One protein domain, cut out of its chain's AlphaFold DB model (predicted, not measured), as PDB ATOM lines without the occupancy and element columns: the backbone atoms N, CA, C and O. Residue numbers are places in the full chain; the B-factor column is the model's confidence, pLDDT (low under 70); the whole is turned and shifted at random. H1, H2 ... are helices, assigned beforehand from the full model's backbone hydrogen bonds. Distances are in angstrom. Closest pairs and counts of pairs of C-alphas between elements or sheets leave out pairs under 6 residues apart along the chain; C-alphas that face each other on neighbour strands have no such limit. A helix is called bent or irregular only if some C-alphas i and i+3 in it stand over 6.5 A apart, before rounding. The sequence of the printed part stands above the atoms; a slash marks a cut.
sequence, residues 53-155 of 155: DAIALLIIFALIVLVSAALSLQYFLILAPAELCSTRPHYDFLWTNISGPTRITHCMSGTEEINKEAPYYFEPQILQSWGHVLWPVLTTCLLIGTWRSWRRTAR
ATOM      1  N   ASP A  53      41.350  38.529 -57.457       76.69
ATOM      2  CA  ASP A  53      42.278  38.950 -56.402       76.69
ATOM      3  C   ASP A  53      41.902  40.333 -55.844       76.69
ATOM      4  O   ASP A  53      41.945  40.561 -54.635       76.69
ATOM      5  N   ALA A  54      41.419  41.232 -56.706       79.62
ATOM      6  CA  ALA A  54      40.853  42.523 -56.323       79.62
ATOM      7  C   ALA A  54      39.611  42.378 -55.418       79.62
ATOM      8  O   ALA A  54      39.500  43.071 -54.405       79.62
ATOM      9  N   ILE A  55      38.690  41.465 -55.750       83.50
ATOM     10  CA  ILE A  55      37.507  41.178 -54.922       83.50
ATOM     11  C   ILE A  55      37.922  40.557 -53.584       83.50
ATOM     12  O   ILE A  55      37.436  40.988 -52.539       83.50
ATOM     13  N   ALA A  56      38.845  39.590 -53.594       85.06
ATOM     14  CA  ALA A  56      39.354  38.965 -52.375       85.06
ATOM     15  C   ALA A  56      39.985  39.999 -51.428       85.06
ATOM     16  O   ALA A  56      39.698  40.002 -50.232       85.06
ATOM     17  N   LEU A  57      40.776  40.934 -51.960       86.00
ATOM     18  CA  LEU A  57      41.369  42.012 -51.173       86.00
ATOM     19  C   LEU A  57      40.312  42.958 -50.579       86.00
ATOM     20  O   LEU A  57      40.422  43.355 -49.420       86.00
ATOM     21  N   LEU A  58      39.260  43.281 -51.335       87.81
ATOM     22  CA  LEU A  58      38.153  44.101 -50.836       87.81
ATOM     23  C   LEU A  58      37.394  43.403 -49.698       87.81
ATOM     24  O   LEU A  58      37.049  44.053 -48.713       87.81
ATOM     25  N   ILE A  59      37.193  42.085 -49.798       92.06
ATOM     26  CA  ILE A  59      36.611  41.274 -48.721       92.06
ATOM     27  C   ILE A  59      37.494  41.342 -47.472       92.06
ATOM     28  O   ILE A  59      36.988  41.606 -46.386       92.06
ATOM     29  N   ILE A  60      38.813  41.175 -47.614       92.25
ATOM     30  CA  ILE A  60      39.759  41.277 -46.491       92.25
ATOM     31  C   ILE A  60      39.673  42.662 -45.834       92.25
ATOM     32  O   ILE A  60      39.591  42.754 -44.611       92.25
ATOM     33  N   PHE A  61      39.642  43.743 -46.618       92.81
ATOM     34  CA  PHE A  61      39.516  45.102 -46.081       92.81
ATOM     35  C   PHE A  61      38.203  45.294 -45.319       92.81
ATOM     36  O   PHE A  61      38.210  45.845 -44.218       92.81
ATOM     37  N   ALA A  62      37.091  44.798 -45.867       94.06
ATOM     38  CA  ALA A  62      35.798  44.838 -45.196       94.06
ATOM     39  C   ALA A  62      35.824  44.056 -43.874       94.06
ATOM     40  O   ALA A  62      35.352  44.561 -42.859       94.06
ATOM     41  N   LEU A  63      36.433  42.866 -43.854       95.31
ATOM     42  CA  LEU A  63      36.583  42.064 -42.639       95.31
ATOM     43  C   LEU A  63      37.416  42.783 -41.574       95.31
ATOM     44  O   LEU A  63      37.018  42.790 -40.413       95.31
ATOM     45  N   ILE A  64      38.521  43.437 -41.947       93.69
ATOM     46  CA  ILE A  64      39.339  44.224 -41.006       93.69
ATOM     47  C   ILE A  64      38.503  45.340 -40.364       93.69
ATOM     48  O   ILE A  64      38.542  45.513 -39.146       93.69
ATOM     49  N   VAL A  65      37.725  46.075 -41.165       94.69
ATOM     50  CA  VAL A  65      36.848  47.144 -40.662       94.69
ATOM     51  C   VAL A  65      35.773  46.582 -39.737       94.69
ATOM     52  O   VAL A  65      35.576  47.116 -38.648       94.69
ATOM     53  N   LEU A  66      35.106  45.496 -40.136       95.94
ATOM     54  CA  LEU A  66      34.047  44.870 -39.344       95.94
ATOM     55  C   LEU A  66      34.570  44.331 -38.012       95.94
ATOM     56  O   LEU A  66      33.947  44.563 -36.981       95.94
ATOM     57  N   VAL A  67      35.725  43.663 -38.011       94.81
ATOM     58  CA  VAL A  67      36.362  43.168 -36.781       94.81
ATOM     59  C   VAL A  67      36.779  44.335 -35.886       94.81
ATOM     60  O   VAL A  67      36.496  44.306 -34.692       94.81
ATOM     61  N   SER A  68      37.383  45.388 -36.445       94.12
ATOM     62  CA  SER A  68      37.758  46.594 -35.690       94.12
ATOM     63  C   SER A  68      36.536  47.264 -35.046       94.12
ATOM     64  O   SER A  68      36.541  47.552 -33.851       94.12
ATOM     65  N   ALA A  69      35.447  47.425 -35.803       94.81
ATOM     66  CA  ALA A  69      34.192  47.970 -35.294       94.81
ATOM     67  C   ALA A  69      33.555  47.071 -34.222       94.81
ATOM     68  O   ALA A  69      33.080  47.576 -33.208       94.81
ATOM     69  N   ALA A  70      33.575  45.749 -34.408       94.88
ATOM     70  CA  ALA A  70      33.050  44.799 -33.434       94.88
ATOM     71  C   ALA A  70      33.841  44.831 -32.117       94.88
ATOM     72  O   ALA A  70      33.233  44.825 -31.049       94.88
ATOM     73  N   LEU A  71      35.173  44.917 -32.174       93.81
ATOM     74  CA  LEU A  71      36.020  45.062 -30.986       93.81
ATOM     75  C   LEU A  71      35.751  46.392 -30.273       93.81
ATOM     76  O   LEU A  71      35.519  46.400 -29.068       93.81
ATOM     77  N   SER A  72      35.674  47.504 -31.011       93.81
ATOM     78  CA  SER A  72      35.279  48.797 -30.440       93.81
ATOM     79  C   SER A  72      33.878  48.782 -29.828       93.81
ATOM     80  O   SER A  72      33.646  49.434 -28.818       93.81
ATOM     81  N   LEU A  73      32.933  48.030 -30.392       92.75
ATOM     82  CA  LEU A  73      31.608  47.875 -29.796       92.75
ATOM     83  C   LEU A  73      31.670  47.044 -28.506       92.75
ATOM     84  O   LEU A  73      31.045  47.408 -27.512       92.75
ATOM     85  N   GLN A  74      32.447  45.957 -28.491       90.75
ATOM     86  CA  GLN A  74      32.647  45.138 -27.292       90.75
ATOM     87  C   GLN A  74      33.270  45.929 -26.142       90.75
ATOM     88  O   GLN A  74      32.926  45.664 -24.991       90.75
ATOM     89  N   TYR A  75      34.110  46.926 -26.436       90.94
ATOM     90  CA  TYR A  75      34.618  47.852 -25.426       90.94
ATOM     91  C   TYR A  75      33.474  48.513 -24.638       90.94
ATOM     92  O   TYR A  75      33.470  48.436 -23.419       90.94
ATOM     93  N   PHE A  76      32.443  49.047 -25.300       90.06
ATOM     94  CA  PHE A  76      31.317  49.710 -24.617       90.06
ATOM     95  C   PHE A  76      30.275  48.759 -24.013       90.06
ATOM     96  O   PHE A  76      29.486  49.171 -23.161       90.06
ATOM     97  N   LEU A  77      30.205  47.512 -24.485       88.38
ATOM     98  CA  LEU A  77      29.184  46.552 -24.049       88.38
ATOM     99  C   LEU A  77      29.656  45.624 -22.928       88.38
ATOM    100  O   LEU A  77      28.839  45.169 -22.128       88.38
ATOM    101  N   ILE A  78      30.943  45.280 -22.925       86.31
ATOM    102  CA  ILE A  78      31.498  44.219 -22.077       86.31
ATOM    103  C   ILE A  78      32.459  44.792 -21.039       86.31
ATOM    104  O   ILE A  78      32.548  44.237 -19.942       86.31
ATOM    105  N   LEU A  79      33.182  45.861 -21.383       87.00
ATOM    106  CA  LEU A  79      34.203  46.440 -20.523       87.00
ATOM    107  C   LEU A  79      33.667  47.673 -19.790       87.00
ATOM    108  O   LEU A  79      33.128  48.595 -20.394       87.00
ATOM    109  N   ALA A  80      33.859  47.693 -18.476       83.44
ATOM    110  CA  ALA A  80      33.644  48.858 -17.627       83.44
ATOM    111  C   ALA A  80      34.508  48.744 -16.364       83.44
ATOM    112  O   ALA A  80      34.999  47.660 -16.044       83.44
ATOM    113  N   PRO A  81      34.725  49.833 -15.621       79.12
ATOM    114  CA  PRO A  81      35.114  49.772 -14.219       79.12
ATOM    115  C   PRO A  81      34.095  48.944 -13.434       79.12
ATOM    116  O   PRO A  81      32.893  49.051 -13.679       79.12
ATOM    117  N   ALA A  82      34.570  48.147 -12.476       74.50
ATOM    118  CA  ALA A  82      33.732  47.203 -11.730       74.50
ATOM    119  C   ALA A  82      32.496  47.864 -11.094       74.50
ATOM    120  O   ALA A  82      31.406  47.295 -11.102       74.50
ATOM    121  N   GLU A  83      32.655  49.093 -10.600       74.06
ATOM    122  CA  GLU A  83      31.598  49.875  -9.949       74.06
ATOM    123  C   GLU A  83      30.452  50.261 -10.897       74.06
ATOM    124  O   GLU A  83      29.333  50.499 -10.451       74.06
ATOM    125  N   LEU A  84      30.710  50.277 -12.208       77.62
ATOM    126  CA  LEU A  84      29.747  50.649 -13.247       77.62
ATOM    127  C   LEU A  84      29.263  49.455 -14.072       77.62
ATOM    128  O   LEU A  84      28.568  49.629 -15.068       77.62
ATOM    129  N   CYS A  85      29.559  48.218 -13.668       79.50
ATOM    130  CA  CYS A  85      29.080  47.044 -14.401       79.50
ATOM    131  C   CYS A  85      27.545  46.899 -14.430       79.50
ATOM    132  O   CYS A  85      27.020  46.142 -15.253       79.50
ATOM    133  N   SER A  86      26.830  47.622 -13.560       77.62
ATOM    134  CA  SER A  86      25.366  47.696 -13.522       77.62
ATOM    135  C   SER A  86      24.763  48.655 -14.558       77.62
ATOM    136  O   SER A  86      23.581  48.525 -14.872       77.62
ATOM    137  N   THR A  87      25.539  49.585 -15.128       71.88
ATOM    138  CA  THR A  87      25.042  50.613 -16.056       71.88
ATOM    139  C   THR A  87      25.372  50.260 -17.505       71.88
ATOM    140  O   THR A  87      26.416  50.634 -18.012       71.88
ATOM    141  N   ARG A  88      24.499  49.534 -18.216       73.50
ATOM    142  CA  ARG A  88      24.724  49.188 -19.638       73.50
ATOM    143  C   ARG A  88      23.769  49.916 -20.582       73.50
ATOM    144  O   ARG A  88      22.586  50.004 -20.257       73.50
ATOM    145  N   PRO A  89      24.214  50.288 -21.798       79.25
ATOM    146  CA  PRO A  89      25.595  50.272 -22.318       79.25
ATOM    147  C   PRO A  89      26.464  51.411 -21.748       79.25
ATOM    148  O   PRO A  89      25.945  52.466 -21.402       79.25
ATOM    149  N   HIS A  90      27.787  51.227 -21.695       83.44
ATOM    150  CA  HIS A  90      28.710  52.141 -21.004       83.44
ATOM    151  C   HIS A  90      29.137  53.362 -21.851       83.44
ATOM    152  O   HIS A  90      30.319  53.701 -21.931       83.44
ATOM    153  N   TYR A  91      28.194  54.028 -22.525       83.94
ATOM    154  CA  TYR A  91      28.503  55.191 -23.377       83.94
ATOM    155  C   TYR A  91      28.876  56.453 -22.596       83.94
ATOM    156  O   TYR A  91      29.426  57.388 -23.179       83.94
ATOM    157  N   ASP A  92      28.641  56.471 -21.286       83.12
ATOM    158  CA  ASP A  92      28.969  57.601 -20.419       83.12
ATOM    159  C   ASP A  92      30.469  57.939 -20.453       83.12
ATOM    160  O   ASP A  92      30.837  59.104 -20.296       83.12
ATOM    161  N   PHE A  93      31.347  56.974 -20.766       82.62
ATOM    162  CA  PHE A  93      32.788  57.221 -20.914       82.62
ATOM    163  C   PHE A  93      33.159  58.108 -22.101       82.62
ATOM    164  O   PHE A  93      34.271  58.620 -22.153       82.62
ATOM    165  N   LEU A  94      32.250  58.333 -23.052       88.00
ATOM    166  CA  LEU A  94      32.483  59.324 -24.105       88.00
ATOM    167  C   LEU A  94      32.511  60.753 -23.550       88.00
ATOM    168  O   LEU A  94      33.075  61.648 -24.181       88.00
ATOM    169  N   TRP A  95      31.916  60.969 -22.377       88.12
ATOM    170  CA  TRP A  95      31.655  62.303 -21.839       88.12
ATOM    171  C   TRP A  95      32.116  62.481 -20.393       88.12
ATOM    172  O   TRP A  95      32.224  63.611 -19.923       88.12
ATOM    173  N   THR A  96      32.407  61.389 -19.689       83.81
ATOM    174  CA  THR A  96      32.766  61.387 -18.269       83.81
ATOM    175  C   THR A  96      34.059  60.615 -18.028       83.81
ATOM    176  O   THR A  96      34.325  59.597 -18.668       83.81
ATOM    177  N   ASN A  97      34.874  61.112 -17.098       83.00
ATOM    178  CA  ASN A  97      36.019  60.390 -16.550       83.00
ATOM    179  C   ASN A  97      35.684  59.971 -15.123       83.00
ATOM    180  O   ASN A  97      35.017  60.715 -14.400       83.00
ATOM    181  N   ILE A  98      36.200  58.821 -14.706       80.88
ATOM    182  CA  ILE A  98      36.164  58.429 -13.299       80.88
ATOM    183  C   ILE A  98      37.480  58.840 -12.663       80.88
ATOM    184  O   ILE A  98      38.551  58.608 -13.224       80.88
ATOM    185  N   SER A  99      37.389  59.459 -11.493       74.75
ATOM    186  CA  SER A  99      38.546  59.904 -10.731       74.75
ATOM    187  C   SER A  99      39.335  58.717 -10.176       74.75
ATOM    188  O   SER A  99      38.796  57.909  -9.422       74.75
ATOM    189  N   GLY A 100      40.634  58.677 -10.473       72.00
ATOM    190  CA  GLY A 100      41.579  57.715  -9.914       72.00
ATOM    191  C   GLY A 100      41.780  56.454 -10.763       72.00
ATOM    192  O   GLY A 100      41.051  56.210 -11.726       72.00
ATOM    193  N   PRO A 101      42.763  55.613 -10.388       71.50
ATOM    194  CA  PRO A 101      43.177  54.467 -11.188       71.50
ATOM    195  C   PRO A 101      42.098  53.377 -11.205       71.50
ATOM    196  O   PRO A 101      42.025  52.518 -10.325       71.50
ATOM    197  N   THR A 102      41.269  53.380 -12.247       79.06
ATOM    198  CA  THR A 102      40.203  52.392 -12.448       79.06
ATOM    199  C   THR A 102      40.682  51.214 -13.290       79.06
ATOM    200  O   THR A 102      41.095  51.396 -14.442       79.06
ATOM    201  N   ARG A 103      40.594  49.991 -12.748       81.50
ATOM    202  CA  ARG A 103      40.818  48.767 -13.535       81.50
ATOM    203  C   ARG A 103      39.686  48.558 -14.531       81.50
ATOM    204  O   ARG A 103      38.518  48.761 -14.204       81.50
ATOM    205  N   ILE A 104      40.044  48.109 -15.726       83.44
ATOM    206  CA  ILE A 104      39.086  47.637 -16.720       83.44
ATOM    207  C   ILE A 104      38.607  46.262 -16.271       83.44
ATOM    208  O   ILE A 104      39.417  45.411 -15.929       83.44
ATOM    209  N   THR A 105      37.300  46.021 -16.272       83.56
ATOM    210  CA  THR A 105      36.736  44.718 -15.916       83.56
ATOM    211  C   THR A 105      35.716  44.264 -16.945       83.56
ATOM    212  O   THR A 105      34.976  45.069 -17.507       83.56
ATOM    213  N   HIS A 106      35.679  42.960 -17.197       83.94
ATOM    214  CA  HIS A 106      34.566  42.324 -17.878       83.94
ATOM    215  C   HIS A 106      33.373  42.255 -16.931       83.94
ATOM    216  O   HIS A 106      33.482  41.718 -15.827       83.94
ATOM    217  N   CYS A 107      32.228  42.740 -17.396       82.50
ATOM    218  CA  CYS A 107      30.997  42.741 -16.612       82.50
ATOM    219  C   CYS A 107      30.132  41.479 -16.821       82.50
ATOM    220  O   CYS A 107      28.998  41.416 -16.349       82.50
ATOM    221  N   MET A 108      30.610  40.470 -17.553       79.56
ATOM    222  CA  MET A 108      29.877  39.215 -17.783       79.56
ATOM    223  C   MET A 108      30.039  38.242 -16.603       79.56
ATOM    224  O   MET A 108      31.047  38.254 -15.911       79.56
ATOM    225  N   SER A 109      29.050  37.376 -16.364       73.69
ATOM    226  CA  SER A 109      29.140  36.354 -15.309       73.69
ATOM    227  C   SER A 109      30.274  35.360 -15.588       73.69
ATOM    228  O   SER A 109      30.402  34.902 -16.726       73.69
ATOM    229  N   GLY A 110      31.044  34.966 -14.568       74.19
ATOM    230  CA  GLY A 110      32.105  33.960 -14.711       74.19
ATOM    231  C   GLY A 110      33.450  34.506 -15.213       74.19
ATOM    232  O   GLY A 110      34.318  33.726 -15.618       74.19
ATOM    233  N   THR A 111      33.634  35.832 -15.245       75.56
ATOM    234  CA  THR A 111      34.888  36.483 -15.671       75.56
ATOM    235  C   THR A 111      35.765  36.947 -14.506       75.56
ATOM    236  O   THR A 111      36.715  37.699 -14.719       75.56
ATOM    237  N   GLU A 112      35.493  36.496 -13.278       77.06
ATOM    238  CA  GLU A 112      36.192  36.918 -12.056       77.06
ATOM    239  C   GLU A 112      37.702  36.660 -12.145       77.06
ATOM    240  O   GLU A 112      38.503  37.512 -11.777       77.06
ATOM    241  N   GLU A 113      38.091  35.509 -12.695       74.12
ATOM    242  CA  GLU A 113      39.492  35.139 -12.938       74.12
ATOM    243  C   GLU A 113      40.190  36.091 -13.923       74.12
ATOM    244  O   GLU A 113      41.337  36.466 -13.708       74.12
ATOM    245  N   ILE A 114      39.494  36.527 -14.981       71.94
ATOM    246  CA  ILE A 114      40.057  37.391 -16.038       71.94
ATOM    247  C   ILE A 114      40.280  38.814 -15.514       71.94
ATOM    248  O   ILE A 114      41.240  39.487 -15.881       71.94
ATOM    249  N   ASN A 115      39.407  39.261 -14.614       76.75
ATOM    250  CA  ASN A 115      39.426  40.616 -14.072       76.75
ATOM    251  C   ASN A 115      40.570  40.859 -13.073       76.75
ATOM    252  O   ASN A 115      40.918  42.014 -12.824       76.75
ATOM    253  N   LYS A 116      41.178  39.803 -12.508       77.19
ATOM    254  CA  LYS A 116      42.270  39.930 -11.523       77.19
ATOM    255  C   LYS A 116      43.495  40.651 -12.088       77.19
ATOM    256  O   LYS A 116      44.137  41.415 -11.368       77.19
ATOM    257  N   GLU A 117      43.776  40.433 -13.367       76.50
ATOM    258  CA  GLU A 117      44.981  40.905 -14.059       76.50
ATOM    259  C   GLU A 117      44.674  41.915 -15.173       76.50
ATOM    260  O   GLU A 117      45.560  42.304 -15.933       76.50
ATOM    261  N   ALA A 118      43.420  42.350 -15.293       77.75
ATOM    262  CA  ALA A 118      43.020  43.247 -16.361       77.75
ATOM    263  C   ALA A 118      43.724  44.623 -16.259       77.75
ATOM    264  O   ALA A 118      43.953  45.129 -15.152       77.75
ATOM    265  N   PRO A 119      44.076  45.237 -17.407       79.38
ATOM    266  CA  PRO A 119      44.770  46.519 -17.443       79.38
ATOM    267  C   PRO A 119      43.914  47.663 -16.883       79.38
ATOM    268  O   PRO A 119      42.692  47.567 -16.760       79.38
ATOM    269  N   TYR A 120      44.565  48.778 -16.567       81.31
ATOM    270  CA  TYR A 120      43.885  50.019 -16.207       81.31
ATOM    271  C   TYR A 120      43.446  50.774 -17.459       81.31
ATOM    272  O   TYR A 120      44.047  50.630 -18.527       81.31
ATOM    273  N   TYR A 121      42.410  51.599 -17.319       80.69
ATOM    274  CA  TYR A 121      42.111  52.590 -18.343       80.69
ATOM    275  C   TYR A 121      43.273  53.575 -18.481       80.69
ATOM    276  O   TYR A 121      43.928  53.923 -17.496       80.69
ATOM    277  N   PHE A 122      43.503  54.052 -19.702       79.81
ATOM    278  CA  PHE A 122      44.363  55.210 -19.900       79.81
ATOM    279  C   PHE A 122      43.639  56.447 -19.385       79.81
ATOM    280  O   PHE A 122      42.534  56.740 -19.834       79.81
ATOM    281  N   GLU A 123      44.250  57.175 -18.454       79.69
ATOM    282  CA  GLU A 123      43.732  58.473 -18.041       79.69
ATOM    283  C   GLU A 123      44.170  59.561 -19.037       79.69
ATOM    284  O   GLU A 123      45.355  59.638 -19.376       79.69
ATOM    285  N   PRO A 124      43.249  60.433 -19.488       84.56
ATOM    286  CA  PRO A 124      41.797  60.411 -19.248       84.56
ATOM    287  C   PRO A 124      41.053  59.335 -20.072       84.56
ATOM    288  O   PRO A 124      41.259  59.221 -21.283       84.56
ATOM    289  N   GLN A 125      40.122  58.605 -19.439       86.19
ATOM    290  CA  GLN A 125      39.380  57.480 -20.042       86.19
ATOM    291  C   GLN A 125      38.525  57.900 -21.249       86.19
ATOM    292  O   GLN A 125      38.314  57.117 -22.184       86.19
ATOM    293  N   ILE A 126      38.099  59.165 -21.270       88.81
ATOM    294  CA  ILE A 126      37.427  59.801 -22.406       88.81
ATOM    295  C   ILE A 126      38.252  59.664 -23.691       88.81
ATOM    296  O   ILE A 126      37.691  59.356 -24.741       88.81
ATOM    297  N   LEU A 127      39.580  59.837 -23.641       89.12
ATOM    298  CA  LEU A 127      40.417  59.729 -24.843       89.12
ATOM    299  C   LEU A 127      40.422  58.309 -25.403       89.12
ATOM    300  O   LEU A 127      40.325  58.130 -26.615       89.12
ATOM    301  N   GLN A 128      40.503  57.303 -24.533       89.25
ATOM    302  CA  GLN A 128      40.448  55.906 -24.953       89.25
ATOM    303  C   GLN A 128      39.081  55.570 -25.570       89.25
ATOM    304  O   GLN A 128      39.018  54.939 -26.626       89.25
ATOM    305  N   SER A 129      37.997  56.060 -24.967       90.75
ATOM    306  CA  SER A 129      36.628  55.857 -25.452       90.75
ATOM    307  C   SER A 129      36.389  56.509 -26.813       90.75
ATOM    308  O   SER A 129      35.895  55.862 -27.738       90.75
ATOM    309  N   TRP A 130      36.808  57.764 -26.987       94.06
ATOM    310  CA  TRP A 130      36.771  58.423 -28.294       94.06
ATOM    311  C   TRP A 130      37.667  57.741 -29.312       94.06
ATOM    312  O   TRP A 130      37.292  57.631 -30.476       94.06
ATOM    313  N   GLY A 131      38.813  57.224 -28.877       93.75
ATOM    314  CA  GLY A 131      39.645  56.354 -29.687       93.75
ATOM    315  C   GLY A 131      38.836  55.201 -30.278       93.75
ATOM    316  O   GLY A 131      38.837  55.027 -31.495       93.75
ATOM    317  N   HIS A 132      38.061  54.475 -29.465       93.94
ATOM    318  CA  HIS A 132      37.247  53.349 -29.938       93.94
ATOM    319  C   HIS A 132      36.191  53.746 -30.976       93.94
ATOM    320  O   HIS A 132      35.869  52.934 -31.847       93.94
ATOM    321  N   VAL A 133      35.719  54.993 -30.959       94.19
ATOM    322  CA  VAL A 133      34.859  55.549 -32.016       94.19
ATOM    323  C   VAL A 133      35.672  55.916 -33.264       94.19
ATOM    324  O   VAL A 133      35.266  55.616 -34.388       94.19
ATOM    325  N   LEU A 134      36.836  56.543 -33.086       95.75
ATOM    326  CA  LEU A 134      37.651  57.088 -34.172       95.75
ATOM    327  C   LEU A 134      38.447  56.023 -34.941       95.75
ATOM    328  O   LEU A 134      38.571  56.133 -36.161       95.75
ATOM    329  N   TRP A 135      38.984  54.990 -34.285       95.12
ATOM    330  CA  TRP A 135      39.874  54.014 -34.928       95.12
ATOM    331  C   TRP A 135      39.212  53.225 -36.067       95.12
ATOM    332  O   TRP A 135      39.834  53.129 -37.129       95.12
ATOM    333  N   PRO A 136      37.976  52.696 -35.944       93.56
ATOM    334  CA  PRO A 136      37.320  52.006 -37.056       93.56
ATOM    335  C   PRO A 136      37.034  52.944 -38.238       93.56
ATOM    336  O   PRO A 136      37.213  52.559 -39.397       93.56
ATOM    337  N   VAL A 137      36.662  54.201 -37.959       95.50
ATOM    338  CA  VAL A 137      36.438  55.233 -38.985       95.50
ATOM    339  C   VAL A 137      37.741  55.545 -39.719       95.50
ATOM    340  O   VAL A 137      37.792  55.493 -40.948       95.50
ATOM    341  N   LEU A 138      38.820  55.790 -38.974       95.56
ATOM    342  CA  LEU A 138      40.146  56.051 -39.525       95.56
ATOM    343  C   LEU A 138      40.644  54.872 -40.371       95.56
ATOM    344  O   LEU A 138      41.082  55.067 -41.504       95.56
ATOM    345  N   THR A 139      40.514  53.647 -39.856       95.44
ATOM    346  CA  THR A 139      40.866  52.403 -40.560       95.44
ATOM    347  C   THR A 139      40.132  52.312 -41.898       95.44
ATOM    348  O   THR A 139      40.752  52.060 -42.929       95.44
ATOM    349  N   THR A 140      38.827  52.591 -41.903       95.25
ATOM    350  CA  THR A 140      37.997  52.584 -43.115       95.25
ATOM    351  C   THR A 140      38.499  53.598 -44.142       95.25
ATOM    352  O   THR A 140      38.737  53.246 -45.298       95.25
ATOM    353  N   CYS A 141      38.715  54.848 -43.724       95.75
ATOM    354  CA  CYS A 141      39.211  55.913 -44.596       95.75
ATOM    355  C   CYS A 141      40.577  55.570 -45.209       95.75
ATOM    356  O   CYS A 141      40.773  55.748 -46.414       95.75
ATOM    357  N   LEU A 142      41.501  55.037 -44.405       94.56
ATOM    358  CA  LEU A 142      42.841  54.652 -44.848       94.56
ATOM    359  C   LEU A 142      42.790  53.504 -45.858       94.56
ATOM    360  O   LEU A 142      43.382  53.620 -46.927       94.56
ATOM    361  N   LEU A 143      42.023  52.443 -45.588       93.06
ATOM    362  CA  LEU A 143      41.881  51.307 -46.508       93.06
ATOM    363  C   LEU A 143      41.208  51.704 -47.833       93.06
ATOM    364  O   LEU A 143      41.641  51.259 -48.899       93.06
ATOM    365  N   ILE A 144      40.212  52.599 -47.800       91.38
ATOM    366  CA  ILE A 144      39.630  53.190 -49.018       91.38
ATOM    367  C   ILE A 144      40.693  53.981 -49.791       91.38
ATOM    368  O   ILE A 144      40.768  53.882 -51.019       91.38
ATOM    369  N   GLY A 145      41.520  54.762 -49.093       88.81
ATOM    370  CA  GLY A 145      42.642  55.487 -49.686       88.81
ATOM    371  C   GLY A 145      43.646  54.551 -50.363       88.81
ATOM    372  O   GLY A 145      44.003  54.780 -51.518       88.81
ATOM    373  N   THR A 146      44.038  53.469 -49.683       88.88
ATOM    374  CA  THR A 146      44.949  52.430 -50.189       88.88
ATOM    375  C   THR A 146      44.406  51.825 -51.476       88.88
ATOM    376  O   THR A 146      45.085  51.814 -52.502       88.88
ATOM    377  N   TRP A 147      43.135  51.412 -51.456       87.00
ATOM    378  CA  TRP A 147      42.448  50.856 -52.617       87.00
ATOM    379  C   TRP A 147      42.413  51.825 -53.802       87.00
ATOM    380  O   TRP A 147      42.688  51.450 -54.943       87.00
ATOM    381  N   ARG A 148      42.088  53.099 -53.545       86.06
ATOM    382  CA  ARG A 148      42.054  54.135 -54.586       86.06
ATOM    383  C   ARG A 148      43.436  54.386 -55.180       86.06
ATOM    384  O   ARG A 148      43.520  54.561 -56.392       86.06
ATOM    385  N   SER A 149      44.486  54.395 -54.359       83.25
ATOM    386  CA  SER A 149      45.860  54.595 -54.826       83.25
ATOM    387  C   SER A 149      46.304  53.446 -55.731       83.25
ATOM    388  O   SER A 149      46.679  53.680 -56.875       83.25
ATOM    389  N   TRP A 150      46.119  52.195 -55.298       78.88
ATOM    390  CA  TRP A 150      46.465  51.022 -56.110       78.88
ATOM    391  C   TRP A 150      45.690  50.942 -57.427       78.88
ATOM    392  O   TRP A 150      46.276  50.614 -58.456       78.88
ATOM    393  N   ARG A 151      44.400  51.310 -57.447       74.12
ATOM    394  CA  ARG A 151      43.632  51.360 -58.704       74.12
ATOM    395  C   ARG A 151      44.061  52.475 -59.653       74.12
ATOM    396  O   ARG A 151      43.845  52.331 -60.851       74.12
ATOM    397  N   ARG A 152      44.607  53.584 -59.145       68.31
ATOM    398  CA  ARG A 152      45.158  54.653 -59.993       68.31
ATOM    399  C   ARG A 152      46.482  54.239 -60.619       68.31
ATOM    400  O   ARG A 152      46.684  54.545 -61.777       68.31
ATOM    401  N   THR A 153      47.335  53.533 -59.882       60.22
ATOM    402  CA  THR A 153      48.629  53.050 -60.393       60.22
ATOM    403  C   THR A 153      48.488  51.895 -61.392       60.22
ATOM    404  O   THR A 153      49.384  51.674 -62.194       60.22
ATOM    405  N   ALA A 154      47.379  51.149 -61.347       55.59
ATOM    406  CA  ALA A 154      47.106  50.038 -62.262       55.59
ATOM    407  C   ALA A 154      46.441  50.447 -63.596       55.59
ATOM    408  O   ALA A 154      46.216  49.578 -64.437       55.59
ATOM    409  N   ARG A 155      46.065  51.722 -63.765       46.50
ATOM    410  CA  ARG A 155      45.536  52.288 -65.018       46.50
ATOM    411  C   ARG A 155      46.608  53.120 -65.697       46.50
ATOM    412  O   ARG A 155      46.619  53.096 -66.943       46.50
TER     413      ARG A 155
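This is residues 53 to 155 of the 155 residues of an uncharacterized protein of Rhizobium altiplani (UniProt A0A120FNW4). Bent H4 and H1 are long helices side by side, running opposite ways; a head of loops, residues 79 to 124 with H2 and H3, caps one end. The printed part has 103 residues, four named helices in the order H1 H2 H3 H4 and no named strand: all helix. It is loose, radius of gyration of the C-alphas 17.6 A, spanning 57 by 28 by 22 A.

H4, residues 125 to 153, was assigned as one helix by its hydrogen bonds, but is bent: C-alphas 133 and 136 are 6.6 A apart. Its arms are H4a, residues 125 to 133, and H4b, residues 136 to 153, 26.0 A long, ending at C-alpha 153 (48.629, 53.050, -60.393). H1, residues 53 to 78, 36.4 A long, begins at C-alpha 53 (42.278, 38.950, -56.402). H2 is residues 91 to 94, H3 residues 112 to 115.

H4b touches H1 with residues 136 to 143 alone, closest C-alphas Pro 136 and Ala 69, 5.4 A, at a shallow tilt of 10 degrees. H4a touches H2, closest C-alphas Ile 126 and Leu 94, 5.2 A. H3 touches no helix. Every O i to N i+4 pair is within hydrogen-bond range in H4a and H4b, 21 of 22 in H1; H2 and H3 are too short for one.

The printed part has no cut. H1 to H2 and H2 to H3 are long links. Residues 152 to 155 have pLDDT under 70.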